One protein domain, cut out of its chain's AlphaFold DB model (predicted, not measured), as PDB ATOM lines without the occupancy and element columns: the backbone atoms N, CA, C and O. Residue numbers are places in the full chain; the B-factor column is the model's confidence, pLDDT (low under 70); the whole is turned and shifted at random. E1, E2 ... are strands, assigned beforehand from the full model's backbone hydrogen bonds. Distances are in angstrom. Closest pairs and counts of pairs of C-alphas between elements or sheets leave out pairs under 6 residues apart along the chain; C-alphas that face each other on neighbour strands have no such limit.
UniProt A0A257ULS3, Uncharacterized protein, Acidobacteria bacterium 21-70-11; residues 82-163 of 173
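This is residues 82 to 163 of the 173 residues of an uncharacterized protein of Acidobacteria bacterium 21-70-11 (UniProt A0A257ULS3). With little regular structure, one small, strongly twisted sheet curls like part of a barrel: a folded sheet, bent back so that E1 and E5 face E2 and E3, with E4 as hinge. The loop tip, residues 108 to 113, sticks out. The printed part has 82 residues, under half in five named strands, E1 to E5 along the chain, and no named helix: all strand. The antiparallel order is E1 E5 E4 E2 E3; the whole is compact, radius of gyration of the C-alphas 12.2 A, spans 35 by 31 by 19 A.

E1, residues 82 to 85, begins at C-alpha 82 (10.998, 49.153, -6.740) and measures 10.1 A. E5, residues 157 to 162, measures 16.5 A, ending at C-alpha 162 (15.754, 45.379, -13.322). E4 is residues 131 to 136, 13.8 A; E2, 99 to 103, 13.9 A; E3, 117 to 124, 16.2 A, bends by 77 degrees at residue 121.

Within hydrogen-bond range are N 84 and O 158 between E1 and E5, 2.9 A; N 132 and O 161 in hairpin E4 and E5, 2.8 A; N 100 and O 131 between E2 and E4, 2.9 A; N 103 and O 117 in hairpin E2 and E3, 2.8 A. The closest C-alphas of edge strands E1 and E3, Gln 85 and Thr 117, are 5.4 A apart.

The farthest C-alphas, Ser 110 and Thr 125, are 36.9 A apart. The printed part has no cut; links E1 to E2, E2 to E3 and E4 to E5 are long. Residues 140 to 142 have pLDDT under 70.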
ATOM      1  N   PHE A  82      12.426  48.895  -6.819       93.19
ATOM      2  CA  PHE A  82      10.998  49.153  -6.740       93.19
ATOM      3  C   PHE A  82      10.364  48.243  -5.701       93.19
ATOM      4  O   PHE A  82      10.712  47.066  -5.610       93.19
ATOM      5  N   THR A  83       9.406  48.776  -4.953       92.62
ATOM      6  CA  THR A  83       8.532  47.969  -4.100       92.62
ATOM      7  C   THR A  83       7.296  47.586  -4.898       92.62
ATOM      8  O   THR A  83       6.626  48.456  -5.450       92.62
ATOM      9  N   VAL A  84       6.980  46.297  -4.948       93.56
ATOM     10  CA  VAL A  84       5.817  45.756  -5.659       93.56
ATOM     11  C   VAL A  84       5.130  44.698  -4.802       93.56
ATOM     12  O   VAL A  84       5.739  44.098  -3.919       93.56
ATOM     13  N   GLN A  85       3.842  44.476  -5.035       93.31
ATOM     14  CA  GLN A  85       3.085  43.407  -4.392       93.31
ATOM     15  C   GLN A  85       3.145  42.127  -5.228       93.31
ATOM     16  O   GLN A  85       2.934  42.178  -6.442       93.31
ATOM     17  N   ALA A  86       3.382  40.982  -4.589       93.56
ATOM     18  CA  ALA A  86       3.200  39.678  -5.224       93.56
ATOM     19  C   ALA A  86       1.704  39.380  -5.459       93.56
ATOM     20  O   ALA A  86       0.853  39.766  -4.660       93.56
ATOM     21  N   ASN A  87       1.354  38.700  -6.549       90.31
ATOM     22  CA  ASN A  87      -0.041  38.387  -6.894       90.31
ATOM     23  C   ASN A  87      -0.555  37.053  -6.324       90.31
ATOM     24  O   ASN A  87      -1.763  36.852  -6.225       90.31
ATOM     25  N   GLY A  88       0.329  36.118  -5.996       81.62
ATOM     26  CA  GLY A  88      -0.037  34.753  -5.645       81.62
ATOM     27  C   GLY A  88       1.198  33.976  -5.223       81.62
ATOM     28  O   GLY A  88       2.261  34.210  -5.769       81.62
ATOM     29  N   GLY A  89       1.059  33.077  -4.246       86.38
ATOM     30  CA  GLY A  89       2.195  32.402  -3.609       86.38
ATOM     31  C   GLY A  89       3.036  33.334  -2.715       86.38
ATOM     32  O   GLY A  89       3.082  34.542  -2.952       86.38
ATOM     33  N   PRO A  90       3.657  32.807  -1.650       90.88
ATOM     34  CA  PRO A  90       4.598  33.579  -0.848       90.88
ATOM     35  C   PRO A  90       5.912  33.814  -1.597       90.88
ATOM     36  O   PRO A  90       6.414  32.897  -2.242       90.88
ATOM     37  N   VAL A  91       6.497  35.006  -1.449       91.12
ATOM     38  CA  VAL A  91       7.901  35.255  -1.813       91.12
ATOM     39  C   VAL A  91       8.747  35.223  -0.550       91.12
ATOM     40  O   VAL A  91       8.628  36.104   0.305       91.12
ATOM     41  N   ALA A  92       9.593  34.209  -0.429       91.19
ATOM     42  CA  ALA A  92      10.400  33.951   0.751       91.19
ATOM     43  C   ALA A  92      11.865  34.362   0.556       91.19
ATOM     44  O   ALA A  92      12.319  34.691  -0.538       91.19
ATOM     45  N   LEU A  93      12.649  34.278   1.634       89.19
ATOM     46  CA  LEU A  93      14.091  34.546   1.599       89.19
ATOM     47  C   LEU A  93      14.838  33.686   0.563       89.19
ATOM     48  O   LEU A  93      15.812  34.145  -0.023       89.19
ATOM     49  N   ALA A  94      14.373  32.458   0.313       91.62
ATOM     50  CA  ALA A  94      14.968  31.561  -0.678       91.62
ATOM     51  C   ALA A  94      14.810  32.058  -2.130       91.62
ATOM     52  O   ALA A  94      15.580  31.646  -2.995       91.62
ATOM     53  N   ASP A  95      13.849  32.949  -2.390       92.75
ATOM     54  CA  ASP A  95      13.588  33.505  -3.719       92.75
ATOM     55  C   ASP A  95      14.454  34.737  -4.018       92.75
ATOM     56  O   ASP A  95      14.547  35.175  -5.168       92.75
ATOM     57  N   VAL A  96      15.122  35.299  -3.005       91.94
ATOM     58  CA  VAL A  96      16.017  36.448  -3.171       91.94
ATOM     59  C   VAL A  96      17.188  36.065  -4.079       91.94
ATOM     60  O   VAL A  96      17.907  35.099  -3.839       91.94
ATOM     61  N   GLY A  97      17.383  36.841  -5.146       92.19
ATOM     62  CA  GLY A  97      18.350  36.565  -6.210       92.19
ATOM     63  C   GLY A  97      17.763  35.856  -7.432       92.19
ATOM     64  O   GLY A  97      18.401  35.873  -8.487       92.19
ATOM     65  N   SER A  98      16.549  35.303  -7.337       95.75
ATOM     66  CA  SER A  98      15.833  34.746  -8.488       95.75
ATOM     67  C   SER A  98      15.254  35.847  -9.377       95.75
ATOM     68  O   SER A  98      14.977  36.968  -8.932       95.75
ATOM     69  N   ASN A  99      15.065  35.520 -10.654       96.00
ATOM     70  CA  ASN A  99      14.393  36.396 -11.602       96.00
ATOM     71  C   ASN A  99      12.901  36.061 -11.661       96.00
ATOM     72  O   ASN A  99      12.477  34.951 -11.343       96.00
ATOM     73  N   VAL A 100      12.093  37.033 -12.059       96.12
ATOM     74  CA  VAL A 100      10.637  36.941 -11.970       96.12
ATOM     75  C   VAL A 100       9.972  37.806 -13.032       96.12
ATOM     76  O   VAL A 100      10.529  38.816 -13.480       96.12
ATOM     77  N   ASN A 101       8.785  37.387 -13.458       96.06
ATOM     78  CA  ASN A 101       7.925  38.159 -14.337       96.06
ATOM     79  C   ASN A 101       6.940  39.023 -13.537       96.06
ATOM     80  O   ASN A 101       6.831  38.956 -12.312       96.06
ATOM     81  N   PHE A 102       6.195  39.843 -14.258       95.38
ATOM     82  CA  PHE A 102       5.090  40.624 -13.729       95.38
ATOM     83  C   PHE A 102       3.776  40.155 -14.349       95.38
ATOM     84  O   PHE A 102       3.754  39.547 -15.416       95.38
ATOM     85  N   ALA A 103       2.672  40.498 -13.701       95.44
ATOM     86  CA  ALA A 103       1.335  40.410 -14.255       95.44
ATOM     87  C   ALA A 103       0.740  41.820 -14.329       95.44
ATOM     88  O   ALA A 103       0.831  42.592 -13.372       95.44
ATOM     89  N   ILE A 104       0.122  42.161 -15.460       93.56
ATOM     90  CA  ILE A 104      -0.607  43.425 -15.615       93.56
ATOM     91  C   ILE A 104      -2.018  43.242 -15.060       93.56
ATOM     92  O   ILE A 104      -2.788  42.422 -15.561       93.56
ATOM     93  N   GLY A 105      -2.348  44.005 -14.023       90.00
ATOM     94  CA  GLY A 105      -3.708  44.143 -13.510       90.00
ATOM     95  C   GLY A 105      -4.363  45.448 -13.958       90.00
ATOM     96  O   GLY A 105      -3.785  46.260 -14.681       90.00
ATOM     97  N   THR A 106      -5.588  45.674 -13.493       89.50
ATOM     98  CA  THR A 106      -6.329  46.905 -13.782       89.50
ATOM     99  C   THR A 106      -5.828  48.045 -12.896       89.50
ATOM    100  O   THR A 106      -6.029  48.024 -11.682       89.50
ATOM    101  N   GLY A 107      -5.195  49.052 -13.499       88.12
ATOM    102  CA  GLY A 107      -4.857  50.297 -12.809       88.12
ATOM    103  C   GLY A 107      -6.088  51.144 -12.484       88.12
ATOM    104  O   GLY A 107      -7.172  50.952 -13.038       88.12
ATOM    105  N   THR A 108      -5.927  52.098 -11.569       92.12
ATOM    106  CA  THR A 108      -7.032  52.941 -11.095       92.12
ATOM    107  C   THR A 108      -6.868  54.380 -11.573       92.12
ATOM    108  O   THR A 108      -5.949  55.074 -11.151       92.12
ATOM    109  N   ALA A 109      -7.805  54.880 -12.384       89.69
ATOM    110  CA  ALA A 109      -7.768  56.258 -12.893       89.69
ATOM    111  C   ALA A 109      -7.931  57.342 -11.806       89.69
ATOM    112  O   ALA A 109      -7.477  58.466 -12.001       89.69
ATOM    113  N   SER A 110      -8.557  57.027 -10.663       89.56
ATOM    114  CA  SER A 110      -8.730  57.993  -9.565       89.56
ATOM    115  C   SER A 110      -7.431  58.285  -8.809       89.56
ATOM    116  O   SER A 110      -7.230  59.416  -8.376       89.56
ATOM    117  N   SER A 111      -6.543  57.298  -8.672       88.69
ATOM    118  CA  SER A 111      -5.213  57.470  -8.074       88.69
ATOM    119  C   SER A 111      -4.098  57.613  -9.115       88.69
ATOM    120  O   SER A 111      -3.008  58.079  -8.791       88.69
ATOM    121  N   GLY A 112      -4.351  57.205 -10.361       88.44
ATOM    122  CA  GLY A 112      -3.345  57.097 -11.416       88.44
ATOM    123  C   GLY A 112      -2.313  55.995 -11.167       88.44
ATOM    124  O   GLY A 112      -1.273  55.996 -11.820       88.44
ATOM    125  N   MET A 113      -2.575  55.083 -10.223       92.75
ATOM    126  CA  MET A 113      -1.648  54.018  -9.837       92.75
ATOM    127  C   MET A 113      -1.872  52.741 -10.641       92.75
ATOM    128  O   MET A 113      -3.007  52.373 -10.964       92.75
ATOM    129  N   SER A 114      -0.761  52.073 -10.935       94.81
ATOM    130  CA  SER A 114      -0.706  50.787 -11.617       94.81
ATOM    131  C   SER A 114      -1.371  49.669 -10.815       94.81
ATOM    132  O   SER A 114      -1.352  49.659  -9.584       94.81
ATOM    133  N   GLY A 115      -1.961  48.719 -11.544       92.88
ATOM    134  CA  GLY A 115      -2.402  47.426 -11.020       92.88
ATOM    135  C   GLY A 115      -1.401  46.302 -11.305       92.88
ATOM    136  O   GLY A 115      -1.752  45.132 -11.167       92.88
ATOM    137  N   ALA A 116      -0.191  46.625 -11.772       94.56
ATOM    138  CA  ALA A 116       0.850  45.648 -12.042       94.56
ATOM    139  C   ALA A 116       1.340  45.017 -10.737       94.56
ATOM    140  O   ALA A 116       1.526  45.676  -9.713       94.56
ATOM    141  N   THR A 117       1.547  43.711 -10.790       95.12
ATOM    142  CA  THR A 117       1.961  42.891  -9.652       95.12
ATOM    143  C   THR A 117       3.118  42.000 -10.062       95.12
ATOM    144  O   THR A 117       3.328  41.736 -11.246       95.12
ATOM    145  N   LEU A 118       3.880  41.530  -9.084       94.88
ATOM    146  CA  LEU A 118       4.878  40.497  -9.307       94.88
ATOM    147  C   LEU A 118       4.185  39.136  -9.403       94.88
ATOM    148  O   LEU A 118       3.366  38.803  -8.548       94.88
ATOM    149  N   ASP A 119       4.517  38.357 -10.431       95.31
ATOM    150  CA  ASP A 119       3.946  37.026 -10.624       95.31
ATOM    151  C   ASP A 119       4.814  35.967  -9.944       95.31
ATOM    152  O   ASP A 119       5.785  35.479 -10.529       95.31
ATOM    153  N   ALA A 120       4.484  35.599  -8.703       93.25
ATOM    154  CA  ALA A 120       5.347  34.697  -7.939       93.25
ATOM    155  C   ALA A 120       5.365  33.263  -8.499       93.25
ATOM    156  O   ALA A 120       6.296  32.509  -8.229       93.25
ATOM    157  N   SER A 121       4.403  32.893  -9.352       94.25
ATOM    158  CA  SER A 121       4.428  31.600 -10.051       94.25
ATOM    159  C   SER A 121       5.533  31.507 -11.113       94.25
ATOM    160  O   SER A 121       5.875  30.415 -11.565       94.25
ATOM    161  N   THR A 122       6.113  32.650 -11.499       95.31
ATOM    162  CA  THR A 122       7.147  32.756 -12.540       95.31
ATOM    163  C   THR A 122       8.565  32.884 -11.990       95.31
ATOM    164  O   THR A 122       9.500  33.090 -12.766       95.31
ATOM    165  N   ILE A 123       8.742  32.774 -10.668       95.19
ATOM    166  CA  ILE A 123      10.058  32.834 -10.027       95.19
ATOM    167  C   ILE A 123      10.933  31.706 -10.578       95.19
ATOM    168  O   ILE A 123      10.617  30.523 -10.455       95.19
ATOM    169  N   ALA A 124      12.037  32.085 -11.216       94.88
ATOM    170  CA  ALA A 124      12.958  31.161 -11.859       94.88
ATOM    171  C   ALA A 124      14.356  31.777 -12.012       94.88
ATOM    172  O   ALA A 124      14.580  32.971 -11.829       94.88
ATOM    173  N   THR A 125      15.323  30.968 -12.437       93.75
ATOM    174  CA  THR A 125      16.683  31.427 -12.767       93.75
ATOM    175  C   THR A 125      16.831  31.879 -14.225       93.75
ATOM    176  O   THR A 125      17.931  32.209 -14.671       93.75
ATOM    177  N   THR A 126      15.733  31.921 -14.987       93.50
ATOM    178  CA  THR A 126      15.716  32.311 -16.402       93.50
ATOM    179  C   THR A 126      16.219  33.744 -16.583       93.50
ATOM    180  O   THR A 126      15.657  34.691 -16.034       93.50
ATOM    181  N   ALA A 127      17.280  33.921 -17.373       90.06
ATOM    182  CA  ALA A 127      17.968  35.207 -17.525       90.06
ATOM    183  C   ALA A 127      17.156  36.278 -18.271       90.06
ATOM    184  O   ALA A 127      17.429  37.463 -18.106       90.06
ATOM    185  N   THR A 128      16.173  35.880 -19.079       92.00
ATOM    186  CA  THR A 128      15.359  36.796 -19.895       92.00
ATOM    187  C   THR A 128      14.154  37.373 -19.153       92.00
ATOM    188  O   THR A 128      13.453  38.223 -19.701       92.00
ATOM    189  N   LEU A 129      13.903  36.938 -17.914       94.88
ATOM    190  CA  LEU A 129      12.844  37.507 -17.086       94.88
ATOM    191  C   LEU A 129      13.170  38.966 -16.714       94.88
ATOM    192  O   LEU A 129      14.338  39.298 -16.488       94.88
ATOM    193  N   PRO A 130      12.162  39.851 -16.657       92.94
ATOM    194  CA  PRO A 130      12.365  41.297 -16.615       92.94
ATOM    195  C   PRO A 130      12.943  41.803 -15.292       92.94
ATOM    196  O   PRO A 130      13.761  42.725 -15.305       92.94
ATOM    197  N   PHE A 131      12.578  41.191 -14.163       95.25
ATOM    198  CA  PHE A 131      12.951  41.665 -12.830       95.25
ATOM    199  C   PHE A 131      13.730  40.619 -12.040       95.25
ATOM    200  O   PHE A 131      13.639  39.422 -12.304       95.25
ATOM    201  N   ARG A 132      14.487  41.081 -11.043       95.00
ATOM    202  CA  ARG A 132      15.161  40.254 -10.041       95.00
ATOM    203  C   ARG A 132      14.716  40.660  -8.647       95.00
ATOM    204  O   ARG A 132      14.682  41.851  -8.342       95.00
ATOM    205  N   ILE A 133      14.430  39.674  -7.807       94.44
ATOM    206  CA  ILE A 133      14.055  39.880  -6.408       94.44
ATOM    207  C   ILE A 133      15.319  40.210  -5.612       94.44
ATOM    208  O   ILE A 133      16.284  39.445  -5.635       94.44
ATOM    209  N   VAL A 134      15.323  41.349  -4.919       92.94
ATOM    210  CA  VAL A 134      16.446  41.783  -4.066       92.94
ATOM    211  C   VAL A 134      16.149  41.639  -2.576       92.94
ATOM    212  O   VAL A 134      17.076  41.614  -1.777       92.94
ATOM    213  N   GLY A 135      14.875  41.517  -2.210       91.12
ATOM    214  CA  GLY A 135      14.439  41.343  -0.832       91.12
ATOM    215  C   GLY A 135      12.922  41.383  -0.721       91.12
ATOM    216  O   GLY A 135      12.213  41.532  -1.720       91.12
ATOM    217  N   TYR A 136      12.417  41.292   0.502       89.75
ATOM    218  CA  TYR A 136      10.996  41.433   0.803       89.75
ATOM    219  C   TYR A 136      10.786  42.261   2.067       89.75
ATOM    220  O   TYR A 136      11.705  42.452   2.867       89.75
ATOM    221  N   VAL A 137       9.581  42.802   2.232       87.56
ATOM    222  CA  VAL A 137       9.255  43.602   3.410       87.56
ATOM    223  C   VAL A 137       9.279  42.705   4.643       87.56
ATOM    224  O   VAL A 137       8.673  41.646   4.640       87.56
ATOM    225  N   GLY A 138       9.968  43.107   5.709       82.38
ATOM    226  CA  GLY A 138      10.134  42.279   6.911       82.38
ATOM    227  C   GLY A 138      11.396  41.424   6.927       82.38
ATOM    228  O   GLY A 138      11.701  40.829   7.962       82.38
ATOM    229  N   ASP A 139      12.172  41.413   5.842       79.31
ATOM    230  CA  ASP A 139      13.585  41.069   5.937       79.31
ATOM    231  C   ASP A 139      14.315  42.200   6.675       79.31
ATOM    232  O   ASP A 139      14.529  43.280   6.125       79.31
ATOM    233  N   ASN A 140      14.715  41.949   7.924       64.44
ATOM    234  CA  ASN A 140      15.352  42.927   8.811       64.44
ATOM    235  C   ASN A 140      16.670  43.514   8.250       64.44
ATOM    236  O   ASN A 140      17.199  44.471   8.810       64.44
ATOM    237  N   MET A 141      17.214  42.956   7.160       66.69
ATOM    238  CA  MET A 141      18.364  43.525   6.451       66.69
ATOM    239  C   MET A 141      17.987  44.590   5.409       66.69
ATOM    240  O   MET A 141      18.843  45.390   5.033       66.69
ATOM    241  N   PHE A 142      16.732  44.621   4.951       64.75
ATOM    242  CA  PHE A 142      16.272  45.495   3.869       64.75
ATOM    243  C   PHE A 142      15.097  46.397   4.278       64.75
ATOM    244  O   PHE A 142      15.052  47.565   3.892       64.75
ATOM    245  N   SER A 143      14.163  45.908   5.103       74.75
ATOM    246  CA  SER A 143      13.106  46.730   5.697       74.75
ATOM    247  C   SER A 143      12.579  46.169   7.023       74.75
ATOM    248  O   SER A 143      12.502  44.963   7.237       74.75
ATOM    249  N   GLY A 144      12.098  47.056   7.898       73.75
ATOM    250  CA  GLY A 144      11.357  46.642   9.092       73.75
ATOM    251  C   GLY A 144      10.049  45.914   8.753       73.75
ATOM    252  O   GLY A 144       9.516  46.047   7.647       73.75
ATOM    253  N   ALA A 145       9.530  45.158   9.720       74.75
ATOM    254  CA  ALA A 145       8.237  44.490   9.607       74.75
ATOM    255  C   ALA A 145       7.085  45.510   9.512       74.75
ATOM    256  O   ALA A 145       7.064  46.521  10.214       74.75
ATOM    257  N   GLY A 146       6.114  45.220   8.648       77.38
ATOM    258  CA  GLY A 146       4.947  46.059   8.371       77.38
ATOM    259  C   GLY A 146       3.850  45.271   7.645       77.38
ATOM    260  O   GLY A 146       3.932  44.043   7.553       77.38
ATOM    261  N   PRO A 147       2.802  45.929   7.123       80.19
ATOM    262  CA  PRO A 147       1.825  45.265   6.265       80.19
ATOM    263  C   PRO A 147       2.515  44.573   5.080       80.19
ATOM    264  O   PRO A 147       3.433  45.140   4.495       80.19
ATOM    265  N   GLY A 148       2.096  43.348   4.750       80.31
ATOM    266  CA  GLY A 148       2.699  42.569   3.662       80.31
ATOM    267  C   GLY A 148       4.089  42.006   3.976       80.31
ATOM    268  O   GLY A 148       4.811  41.670   3.045       80.31
ATOM    269  N   SER A 149       4.473  41.919   5.257       85.94
ATOM    270  CA  SER A 149       5.787  41.400   5.664       85.94
ATOM    271  C   SER A 149       5.873  39.894   5.890       85.94
ATOM    272  O   SER A 149       6.954  39.383   6.160       85.94
ATOM    273  N   ASP A 150       4.748  39.186   5.819       85.62
ATOM    274  CA  ASP A 150       4.699  37.746   6.049       85.62
ATOM    275  C   ASP A 150       5.187  36.990   4.799       85.62
ATOM    276  O   ASP A 150       4.473  36.959   3.797       85.62
ATOM    277  N   PRO A 151       6.377  36.355   4.832       84.19
ATOM    278  CA  PRO A 151       6.919  35.625   3.693       84.19
ATOM    279  C   PRO A 151       6.341  34.210   3.576       84.19
ATOM    280  O   PRO A 151       6.858  33.404   2.810       84.19
ATOM    281  N   THR A 152       5.337  33.854   4.383       87.69
ATOM    282  CA  THR A 152       4.684  32.537   4.354       87.69
ATOM    283  C   THR A 152       3.308  32.576   3.700       87.69
ATOM    284  O   THR A 152       2.749  31.526   3.375       87.69
ATOM    285  N   THR A 153       2.781  33.776   3.446       87.31
ATOM    286  CA  THR A 153       1.491  33.990   2.793       87.31
ATOM    287  C   THR A 153       1.641  34.748   1.476       87.31
ATOM    288  O   THR A 153       2.644  35.405   1.207       87.31
ATOM    289  N   ALA A 154       0.637  34.604   0.611       89.38
ATOM    290  CA  ALA A 154       0.574  35.350  -0.639       89.38
ATOM    291  C   ALA A 154       0.393  36.854  -0.384       89.38
ATOM    292  O   ALA A 154      -0.059  37.266   0.684       89.38
ATOM    293  N   TYR A 155       0.657  37.657  -1.416       91.31
ATOM    294  CA  TYR A 155       0.474  39.114  -1.404       91.31
ATOM    295  C   TYR A 155       1.452  39.889  -0.524       91.31
ATOM    296  O   TYR A 155       1.189  41.042  -0.171       91.31
ATOM    297  N   ASN A 156       2.596  39.291  -0.205       92.25
ATOM    298  CA  ASN A 156       3.660  40.005   0.471       92.25
ATOM    299  C   ASN A 156       4.289  41.068  -0.446       92.25
ATOM    300  O   ASN A 156       4.254  40.980  -1.679       92.25
ATOM    301  N   TYR A 157       4.833  42.112   0.173       92.31
ATOM    302  CA  TYR A 157       5.531  43.170  -0.541       92.31
ATOM    303  C   TYR A 157       6.988  42.791  -0.734       92.31
ATOM    304  O   TYR A 157       7.666  42.339   0.190       92.31
ATOM    305  N   VAL A 158       7.470  43.010  -1.948       92.56
ATOM    306  CA  VAL A 158       8.791  42.588  -2.386       92.56
ATOM    307  C   VAL A 158       9.528  43.730  -3.051       92.56
ATOM    308  O   VAL A 158       8.934  44.607  -3.679       92.56
ATOM    309  N   PHE A 159      10.844  43.711  -2.900       92.69
ATOM    310  CA  PHE A 159      11.740  44.654  -3.534       92.69
ATOM    311  C   PHE A 159      12.348  43.995  -4.761       92.69
ATOM    312  O   PHE A 159      12.914  42.902  -4.686       92.69
ATOM    313  N   VAL A 160      12.240  44.673  -5.897       93.75
ATOM    314  CA  VAL A 160      12.730  44.181  -7.181       93.75
ATOM    315  C   VAL A 160      13.612  45.209  -7.859       93.75
ATOM    316  O   VAL A 160      13.412  46.412  -7.727       93.75
ATOM    317  N   THR A 161      14.581  44.729  -8.624       94.62
ATOM    318  CA  THR A 161      15.395  45.545  -9.527       94.62
ATOM    319  C   THR A 161      15.288  45.016 -10.952       94.62
ATOM    320  O   THR A 161      14.833  43.893 -11.181       94.62
ATOM    321  N   PHE A 162      15.717  45.808 -11.930       94.19
ATOM    322  CA  PHE A 162      15.754  45.379 -13.322       94.19
ATOM    323  C   PHE A 162      16.743  44.223 -13.540       94.19
ATOM    324  O   PHE A 162      17.876  44.258 -13.053       94.19
ATOM    325  N   ASN A 163      16.342  43.230 -14.331       92.75
ATOM    326  CA  ASN A 163      17.206  42.157 -14.820       92.75
ATOM    327  C   ASN A 163      17.377  42.252 -16.345       92.75
ATOM    328  O   ASN A 163      18.495  42.464 -16.806       92.75
TER     329      ASN A 163